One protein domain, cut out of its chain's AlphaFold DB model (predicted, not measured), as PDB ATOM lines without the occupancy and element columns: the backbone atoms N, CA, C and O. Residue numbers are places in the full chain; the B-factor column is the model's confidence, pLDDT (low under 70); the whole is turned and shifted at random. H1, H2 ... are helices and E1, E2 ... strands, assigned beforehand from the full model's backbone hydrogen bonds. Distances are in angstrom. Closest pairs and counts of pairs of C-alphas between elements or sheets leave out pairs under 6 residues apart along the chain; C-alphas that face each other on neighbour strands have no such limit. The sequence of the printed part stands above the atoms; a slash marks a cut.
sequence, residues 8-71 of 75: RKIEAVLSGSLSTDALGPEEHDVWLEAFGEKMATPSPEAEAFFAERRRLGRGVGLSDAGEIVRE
ATOM      1  N   ARG A   8       8.527 -23.185   3.434       94.69
ATOM      2  CA  ARG A   8       9.368 -23.437   4.618       94.69
ATOM      3  C   ARG A   8       9.224 -22.323   5.640       94.69
ATOM      4  O   ARG A   8       9.350 -22.555   6.839       94.69
ATOM      5  N   LYS A   9       8.984 -21.101   5.170       95.31
ATOM      6  CA  LYS A   9       8.757 -19.944   6.031       95.31
ATOM      7  C   LYS A   9       7.394 -20.044   6.706       95.31
ATOM      8  O   LYS A   9       7.309 -19.821   7.911       95.31
ATOM      9  N   ILE A  10       6.366 -20.460   5.968       95.12
ATOM     10  CA  ILE A  10       5.033 -20.739   6.518       95.12
ATOM     11  C   ILE A  10       5.116 -21.848   7.578       95.12
ATOM     12  O   ILE A  10       4.604 -21.677   8.684       95.12
ATOM     13  N   GLU A  11       5.833 -22.942   7.304       95.12
ATOM     14  CA  GLU A  11       6.047 -24.035   8.264       95.12
ATOM     15  C   GLU A  11       6.830 -23.581   9.512       95.12
ATOM     16  O   GLU A  11       6.484 -23.930  10.648       95.12
ATOM     17  N   ALA A  12       7.858 -22.745   9.335       96.62
ATOM     18  CA  ALA A  12       8.618 -22.179  10.445       96.62
ATOM     19  C   ALA A  12       7.732 -21.325  11.366       96.62
ATOM     20  O   ALA A  12       7.857 -21.416  12.587       96.62
ATOM     21  N   VAL A  13       6.796 -20.550  10.810       96.56
ATOM     22  CA  VAL A  13       5.834 -19.783  11.615       96.56
ATOM     23  C   VAL A  13       4.769 -20.691  12.242       96.56
ATOM     24  O   VAL A  13       4.475 -20.553  13.426       96.56
ATOM     25  N   LEU A  14       4.237 -21.687  11.519       94.25
ATOM     26  CA  LEU A  14       3.268 -22.664  12.056       94.25
ATOM     27  C   LEU A  14       3.816 -23.511  13.211       94.25
ATOM     28  O   LEU A  14       3.046 -24.002  14.040       94.25
ATOM     29  N   SER A  15       5.126 -23.738  13.246       93.81
ATOM     30  CA  SER A  15       5.797 -24.431  14.352       93.81
ATOM     31  C   SER A  15       6.166 -23.502  15.513       93.81
ATOM     32  O   SER A  15       6.593 -23.988  16.558       93.81
ATOM     33  N   GLY A  16       6.012 -22.184  15.350       94.00
ATOM     34  CA  GLY A  16       6.470 -21.179  16.313       94.00
ATOM     35  C   GLY A  16       7.986 -20.951  16.303       94.00
ATOM     36  O   GLY A  16       8.505 -20.263  17.178       94.00
ATOM     37  N   SER A  17       8.705 -21.507  15.323       97.25
ATOM     38  CA  SER A  17      10.154 -21.320  15.155       97.25
ATOM     39  C   SER A  17      10.513 -19.950  14.560       97.25
ATOM     40  O   SER A  17      11.662 -19.518  14.648       97.25
ATOM     41  N   LEU A  18       9.541 -19.267  13.949       97.06
ATOM     42  CA  LEU A  18       9.664 -17.929  13.371       97.06
ATOM     43  C   LEU A  18       8.432 -17.080  13.736       97.06
ATOM     44  O   LEU A  18       7.331 -17.613  13.845       97.06
ATOM     45  N   SER A  19       8.608 -15.766  13.920       96.38
ATOM     46  CA  SER A  19       7.480 -14.846  14.160       96.38
ATOM     47  C   SER A  19       6.612 -14.692  12.907       96.38
ATOM     48  O   SER A  19       7.135 -14.635  11.792       96.38
ATOM     49  N   THR A  20       5.302 -14.524  13.094       96.25
ATOM     50  CA  THR A  20       4.350 -14.148  12.034       96.25
ATOM     51  C   THR A  20       4.712 -12.822  11.368       96.25
ATOM     52  O   THR A  20       4.419 -12.644  10.191       96.25
ATOM     53  N   ASP A  21       5.421 -11.928  12.069       96.81
ATOM     54  CA  ASP A  21       5.904 -10.647  11.521       96.81
ATOM     55  C   ASP A  21       6.878 -10.825  10.350       96.81
ATOM     56  O   ASP A  21       7.142  -9.889   9.598       96.81
ATOM     57  N   ALA A  22       7.454 -12.024  10.203       95.25
ATOM     58  CA  ALA A  22       8.325 -12.329   9.083       95.25
ATOM     59  C   ALA A  22       7.544 -12.505   7.773       95.25
ATOM     60  O   ALA A  22       8.161 -12.396   6.715       95.25
ATOM     61  N   LEU A  23       6.243 -12.807   7.813       95.81
ATOM     62  CA  LEU A  23       5.438 -13.138   6.636       95.81
ATOM     63  C   LEU A  23       5.084 -11.892   5.813       95.81
ATOM     64  O   LEU A  23       4.732 -10.843   6.349       95.81
ATOM     65  N   GLY A  24       5.155 -12.021   4.489       95.00
ATOM     66  CA  GLY A  24       4.506 -11.080   3.581       95.00
ATOM     67  C   GLY A  24       2.977 -11.251   3.588       95.00
ATOM     68  O   GLY A  24       2.482 -12.242   4.115       95.00
ATOM     69  N   PRO A  25       2.212 -10.335   2.969       93.38
ATOM     70  CA  PRO A  25       0.745 -10.391   2.984       93.38
ATOM     71  C   PRO A  25       0.158 -11.705   2.445       93.38
ATOM     72  O   PRO A  25      -0.674 -12.314   3.103       93.38
ATOM     73  N   GLU A  26       0.638 -12.185   1.292       93.38
ATOM     74  CA  GLU A  26       0.173 -13.453   0.703       93.38
ATOM     75  C   GLU A  26       0.549 -14.659   1.579       93.38
ATOM     76  O   GLU A  26      -0.262 -15.551   1.803       93.38
ATOM     77  N   GLU A  27       1.761 -14.661   2.142       95.50
ATOM     78  CA  GLU A  27       2.204 -15.704   3.072       95.50
ATOM     79  C   GLU A  27       1.373 -15.706   4.360       95.50
ATOM     80  O   GLU A  27       1.131 -16.767   4.931       95.50
ATOM     81  N   HIS A  28       0.936 -14.531   4.819       95.31
ATOM     82  CA  HIS A  28       0.103 -14.385   6.004       95.31
ATOM     83  C   HIS A  28      -1.295 -14.968   5.784       95.31
ATOM     84  O   HIS A  28      -1.805 -15.646   6.672       95.31
ATOM     85  N   ASP A  29      -1.899 -14.753   4.613       95.12
ATOM     86  CA  ASP A  29      -3.206 -15.330   4.281       95.12
ATOM     87  C   ASP A  29      -3.143 -16.865   4.242       95.12
ATOM     88  O   ASP A  29      -3.962 -17.535   4.875       95.12
ATOM     89  N   VAL A  30      -2.115 -17.424   3.591       94.25
ATOM     90  CA  VAL A  30      -1.896 -18.882   3.535       94.25
ATOM     91  C   VAL A  30      -1.608 -19.452   4.924       94.25
ATOM     92  O   VAL A  30      -2.154 -20.487   5.310       94.25
ATOM     93  N   TRP A  31      -0.767 -18.773   5.707       95.69
ATOM     94  CA  TRP A  31      -0.483 -19.171   7.080       95.69
ATOM     95  C   TRP A  31      -1.741 -19.150   7.954       95.69
ATOM     96  O   TRP A  31      -1.932 -20.078   8.736       95.69
ATOM     97  N   LEU A  32      -2.602 -18.134   7.829       95.94
ATOM     98  CA  LEU A  32      -3.807 -17.992   8.649       95.94
ATOM     99  C   LEU A  32      -4.821 -19.109   8.372       95.94
ATOM    100  O   LEU A  32      -5.404 -19.642   9.317       95.94
ATOM    101  N   GLU A  33      -5.000 -19.492   7.105       95.00
ATOM    102  CA  GLU A  33      -5.830 -20.638   6.718       95.00
ATOM    103  C   GLU A  33      -5.277 -21.938   7.322       95.00
ATOM    104  O   GLU A  33      -5.974 -22.613   8.083       95.00
ATOM    105  N   ALA A  34      -3.992 -22.228   7.095       93.12
ATOM    106  CA  ALA A  34      -3.344 -23.434   7.613       93.12
ATOM    107  C   ALA A  34      -3.321 -23.486   9.152       93.12
ATOM    108  O   ALA A  34      -3.489 -24.547   9.761       93.12
ATOM    109  N   PHE A  35      -3.125 -22.340   9.807       94.88
ATOM    110  CA  PHE A  35      -3.193 -22.216  11.259       94.88
ATOM    111  C   PHE A  35      -4.605 -22.519  11.765       94.88
ATOM    112  O   PHE A  35      -4.761 -23.293  12.710       94.88
ATOM    113  N   GLY A  36      -5.630 -21.953  11.120       94.50
ATOM    114  CA  GLY A  36      -7.031 -22.212  11.441       94.50
ATOM    115  C   GLY A  36      -7.380 -23.696  11.345       94.50
ATOM    116  O   GLY A  36      -7.917 -24.258  12.298       94.50
ATOM    117  N   GLU A  37      -7.008 -24.351  10.244       92.25
ATOM    118  CA  GLU A  37      -7.220 -25.792  10.050       92.25
ATOM    119  C   GLU A  37      -6.525 -26.632  11.127       92.25
ATOM    120  O   GLU A  37      -7.137 -27.522  11.726       92.25
ATOM    121  N   LYS A  38      -5.259 -26.318  11.429       89.81
ATOM    122  CA  LYS A  38      -4.468 -27.040  12.432       89.81
ATOM    123  C   LYS A  38      -5.022 -26.880  13.848       89.81
ATOM    124  O   LYS A  38      -4.955 -27.821  14.631       89.81
ATOM    125  N   MET A  39      -5.559 -25.709  14.184       90.00
ATOM    126  CA  MET A  39      -6.138 -25.439  15.505       90.00
ATOM    127  C   MET A  39      -7.583 -25.929  15.644       90.00
ATOM    128  O   MET A  39      -8.052 -26.112  16.768       90.00
ATOM    129  N   ALA A  40      -8.291 -26.154  14.533       92.50
ATOM    130  CA  ALA A  40      -9.672 -26.630  14.541       92.50
ATOM    131  C   ALA A  40      -9.803 -28.084  15.020       92.50
ATOM    132  O   ALA A  40     -10.850 -28.462  15.548       92.50
ATOM    133  N   THR A  41      -8.752 -28.890  14.851       89.75
ATOM    134  CA  THR A  41      -8.752 -30.303  15.241       89.75
ATOM    135  C   THR A  41      -7.733 -30.537  16.356       89.75
ATOM    136  O   THR A  41      -6.565 -30.183  16.192       89.75
ATOM    137  N   PRO A  42      -8.128 -31.129  17.497       90.00
ATOM    138  CA  PRO A  42      -7.170 -31.474  18.538       90.00
ATOM    139  C   PRO A  42      -6.165 -32.508  18.016       90.00
ATOM    140  O   PRO A  42      -6.518 -33.418  17.269       90.00
ATOM    141  N   SER A  43      -4.901 -32.390  18.426       90.69
ATOM    142  CA  SER A  43      -3.924 -33.442  18.141       90.69
ATOM    143  C   SER A  43      -4.215 -34.693  18.984       90.69
ATOM    144  O   SER A  43      -4.819 -34.575  20.057       90.69
ATOM    145  N   PRO A  44      -3.730 -35.882  18.581       94.31
ATOM    146  CA  PRO A  44      -3.847 -37.093  19.393       94.31
ATOM    147  C   PRO A  44      -3.306 -36.927  20.824       94.31
ATOM    148  O   PRO A  44      -3.879 -37.444  21.782       94.31
ATOM    149  N   GLU A  45      -2.226 -36.160  20.997       94.50
ATOM    150  CA  GLU A  45      -1.655 -35.845  22.311       94.50
ATOM    151  C   GLU A  45      -2.594 -34.966  23.136       94.50
ATOM    152  O   GLU A  45      -2.766 -35.205  24.334       94.50
ATOM    153  N   ALA A  46      -3.222 -33.964  22.511       92.44
ATOM    154  CA  ALA A  46      -4.211 -33.123  23.171       92.44
ATOM    155  C   ALA A  46      -5.437 -33.952  23.584       92.44
ATOM    156  O   ALA A  46      -5.883 -33.862  24.730       92.44
ATOM    157  N   GLU A  47      -5.949 -34.808  22.697       95.50
ATOM    158  CA  GLU A  47      -7.057 -35.716  23.003       95.50
ATOM    159  C   GLU A  47      -6.735 -36.623  24.193       95.50
ATOM    160  O   GLU A  47      -7.517 -36.678  25.148       95.50
ATOM    161  N   ALA A  48      -5.569 -37.277  24.179       96.00
ATOM    162  CA  ALA A  48      -5.115 -38.151  25.257       96.00
ATOM    163  C   ALA A  48      -4.947 -37.389  26.581       96.00
ATOM    164  O   ALA A  48      -5.421 -37.839  27.629       96.00
ATOM    165  N   PHE A  49      -4.333 -36.203  26.538       93.94
ATOM    166  CA  PHE A  49      -4.166 -35.340  27.704       93.94
ATOM    167  C   PHE A  49      -5.513 -34.967  28.333       93.94
ATOM    168  O   PHE A  49      -5.703 -35.104  29.546       93.94
ATOM    169  N   PHE A  50      -6.473 -34.514  27.522       91.56
ATOM    170  CA  PHE A  50      -7.784 -34.118  28.028       91.56
ATOM    171  C   PHE A  50      -8.646 -35.319  28.436       91.56
ATOM    172  O   PHE A  50      -9.442 -35.189  29.366       91.56
ATOM    173  N   ALA A  51      -8.481 -36.490  27.813       92.44
ATOM    174  CA  ALA A  51      -9.152 -37.721  28.227       92.44
ATOM    175  C   ALA A  51      -8.729 -38.151  29.638       92.44
ATOM    176  O   ALA A  51      -9.586 -38.402  30.485       92.44
ATOM    177  N   GLU A  52      -7.425 -38.150  29.924       92.81
ATOM    178  CA  GLU A  52      -6.911 -38.452  31.263       92.81
ATOM    179  C   GLU A  52      -7.381 -37.418  32.291       92.81
ATOM    180  O   GLU A  52      -7.760 -37.751  33.416       92.81
ATOM    181  N   ARG A  53      -7.420 -36.143  31.899       92.38
ATOM    182  CA  ARG A  53      -7.891 -35.072  32.776       92.38
ATOM    183  C   ARG A  53      -9.356 -35.255  33.178       92.38
ATOM    184  O   ARG A  53      -9.664 -35.079  34.357       92.38
ATOM    185  N   ARG A  54     -10.211 -35.654  32.230       89.75
ATOM    186  CA  ARG A  54     -11.615 -36.014  32.488       89.75
ATOM    187  C   ARG A  54     -11.728 -37.231  33.398       89.75
ATOM    188  O   ARG A  54     -12.426 -37.191  34.405       89.75
ATOM    189  N   ARG A  55     -10.951 -38.289  33.122       89.12
ATOM    190  CA  ARG A  55     -10.904 -39.499  33.964       89.12
ATOM    191  C   ARG A  55     -10.574 -39.183  35.427       89.12
ATOM    192  O   ARG A  55     -11.105 -39.822  36.328       89.12
ATOM    193  N   LEU A  56      -9.702 -38.205  35.665       90.50
ATOM    194  CA  LEU A  56      -9.284 -37.777  37.003       90.50
ATOM    195  C   LEU A  56     -10.221 -36.749  37.663       90.50
ATOM    196  O   LEU A  56      -9.906 -36.295  38.762       90.50
ATOM    197  N   GLY A  57     -11.306 -36.320  37.008       91.00
ATOM    198  CA  GLY A  57     -12.156 -35.236  37.509       91.00
ATOM    199  C   GLY A  57     -11.404 -33.907  37.644       91.00
ATOM    200  O   GLY A  57     -11.587 -33.163  38.602       91.00
ATOM    201  N   ARG A  58     -10.465 -33.629  36.731       90.62
ATOM    202  CA  ARG A  58      -9.619 -32.420  36.752       90.62
ATOM    203  C   ARG A  58     -10.076 -31.358  35.750       90.62
ATOM    204  O   ARG A  58      -9.323 -30.409  35.481       90.62
ATOM    205  N   GLY A  59     -11.264 -31.514  35.171       89.75
ATOM    206  CA  GLY A  59     -11.920 -30.505  34.355       89.75
ATOM    207  C   GLY A  59     -12.333 -29.266  35.156       89.75
ATOM    208  O   GLY A  59     -12.531 -29.298  36.373       89.75
ATOM    209  N   VAL A  60     -12.440 -28.148  34.448       91.50
ATOM    210  CA  VAL A  60     -12.971 -26.874  34.938       91.50
ATOM    211  C   VAL A  60     -13.822 -26.273  33.826       91.50
ATOM    212  O   VAL A  60     -13.477 -26.406  32.652       91.50
ATOM    213  N   GLY A  61     -14.931 -25.643  34.184       91.12
ATOM    214  CA  GLY A  61     -15.851 -25.020  33.242       91.12
ATOM    215  C   GLY A  61     -16.626 -23.885  33.890       91.12
ATOM    216  O   GLY A  61     -16.340 -23.489  35.022       91.12
ATOM    217  N   LEU A  62     -17.609 -23.375  33.159       94.75
ATOM    218  CA  LEU A  62     -18.567 -22.402  33.664       94.75
ATOM    219  C   LEU A  62     -19.938 -23.068  33.792       94.75
ATOM    220  O   LEU A  62     -20.307 -23.874  32.938       94.75
ATOM    221  N   SER A  63     -20.671 -22.750  34.856       92.25
ATOM    222  CA  SER A  63     -22.103 -23.042  34.947       92.25
ATOM    223  C   SER A  63     -22.903 -22.119  34.024       92.25
ATOM    224  O   SER A  63     -22.376 -21.130  33.508       92.25
ATOM    225  N   ASP A  64     -24.205 -22.375  33.887       95.38
ATOM    226  CA  ASP A  64     -25.122 -21.490  33.152       95.38
ATOM    227  C   ASP A  64     -25.178 -20.064  33.739       95.38
ATOM    228  O   ASP A  64     -25.495 -19.108  33.036       95.38
ATOM    229  N   ALA A  65     -24.833 -19.903  35.022       95.75
ATOM    230  CA  ALA A  65     -24.731 -18.607  35.694       95.75
ATOM    231  C   ALA A  65     -23.355 -17.930  35.514       95.75
ATOM    232  O   ALA A  65     -23.130 -16.843  36.044       95.75
ATOM    233  N   GLY A  66     -22.425 -18.558  34.785       95.00
ATOM    234  CA  GLY A  66     -21.062 -18.060  34.583       95.00
ATOM    235  C   GLY A  66     -20.126 -18.294  35.773       95.00
ATOM    236  O   GLY A  66     -19.051 -17.700  35.836       95.00
ATOM    237  N   GLU A  67     -20.510 -19.143  36.726       96.38
ATOM    238  CA  GLU A  67     -19.678 -19.466  37.886       96.38
ATOM    239  C   GLU A  67     -18.679 -20.571  37.543       96.38
ATOM    240  O   GLU A  67     -18.996 -21.500  36.802       96.38
ATOM    241  N   ILE A  68     -17.471 -20.506  38.111       92.56
ATOM    242  CA  ILE A  68     -16.468 -21.557  37.915       92.56
ATOM    243  C   ILE A  68     -16.948 -22.848  38.582       92.56
ATOM    244  O   ILE A  68     -17.084 -22.913  39.803       92.56
ATOM    245  N   VAL A  69     -17.098 -23.901  37.785       93.38
ATOM    246  CA  VAL A  69     -17.384 -25.260  38.254       93.38
ATOM    247  C   VAL A  69     -16.202 -26.176  37.970       93.38
ATOM    248  O   VAL A  69     -15.475 -26.007  36.990       93.38
ATOM    249  N   ARG A  70     -15.982 -27.153  38.849       90.19
ATOM    250  CA  ARG A  70     -14.948 -28.180  38.686       90.19
ATOM    251  C   ARG A  70     -15.621 -29.509  38.403       90.19
ATOM    252  O   ARG A  70     -16.679 -29.794  38.956       90.19
ATOM    253  N   GLU A  71     -14.996 -30.301  37.548       87.81
ATOM    254  CA  GLU A  71     -15.454 -31.656  37.284       87.81
ATOM    255  C   GLU A  71     -15.386 -32.469  38.579       87.81
ATOM    256  O   GLU A  71     -14.378 -32.472  39.284       87.81
TER     257      GLU A  71
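This is residues 8 to 71 of the 75 residues of an uncharacterized protein of Caenispirillum bisanense (UniProt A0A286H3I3). This is a long, open chain of parts with no common core: H1 and H2 pack on each other at a slant at one end, H3 runs on from there as a separate helical arm, and a small hairpin of E1 and E2 makes the far end. H2 and H3 follow each other along the length of the domain, and residues 43 to 49 between the two ends stand free of the rest. The printed part has 64 residues with three named helices and two named strands, in the order H1, H2, H3, E1, E2; the sheet has the order E1 - E2 and is antiparallel, and the class is mostly helix. The whole is extended, with a radius of gyration of the C-alphas of 17.2 A, and elongated, with spans of 44 by 27 by 17 A.

H1 takes residues 8 to 14 and begins with C-alpha 8 at (9.368, -23.437, 4.618); it measures 9.7 A from first to last C-alpha. H2, residues 25 to 40, is the longest helix, with 16 residues and 22.5 A from the C-alpha of Pro 25 to that of Ala 40, which stands at (-9.672, -26.630, 14.541). H3, residues 44 to 55, has 12 residues and measures 16.4 A from Pro 44 to Arg 55. The two strands have 3 residues each: E1 is residues 60 to 62, 7.3 A long, and E2 is residues 68 to 70, 6.8 A long. E2 ends with C-alpha 70 at (-14.948, -28.180, 38.686), one residue before the last printed residue, Glu 71.

H1 and H2 touch, with 6 pairs of C-alphas within 8 A. Their closest C-alphas are those of Ile 10 and Trp 31, 5.8 A apart, and their centres are 10.2 A apart. Their lines stand at a steep tilt of 47 degrees, and they run the same way. H3 touches no helix: it is apart from H1, and it is apart from H2 too, although the link of 3 residues between H2 and H3 is tight. Beyond H3, a tight link of 4 residues leads to E1. E1 and E2 form a hairpin of antiparallel neighbours, with 142 degrees between their N-to-C directions. The C-alphas of residues 60 and 70 face each other at 4.4 A, and those of residues 62 and 68 at 4.8 A. Across the pair, N 61 and O 69 are 2.9 A apart, and N 69 and O 61 are 2.9 A apart, both within hydrogen-bond range. Both strands are apart from H1 and from H2, and E2 is apart from H3. In H1, H2 and H3 every O i to N i+4 pair is within hydrogen-bond range.

The two C-alphas farthest apart are those of Arg 8 and Ala 65, at 46.4 A, and the first and last printed C-alphas, those of Arg 8 and Glu 71, are 41.8 A apart. Residues 43 to 49, of which 44 to 49 belong to H3, stand free, with no C-alpha 8 or more residues away along the chain within 10 A. No link is long: those from H2 to H3, from H3 to E1 and from E1 to E2 are tight, and that from H1 to H2, with 10 residues, is short. The printed part has no cut. The mean pLDDT of the printed part is 93.6, and no printed residue is under 70.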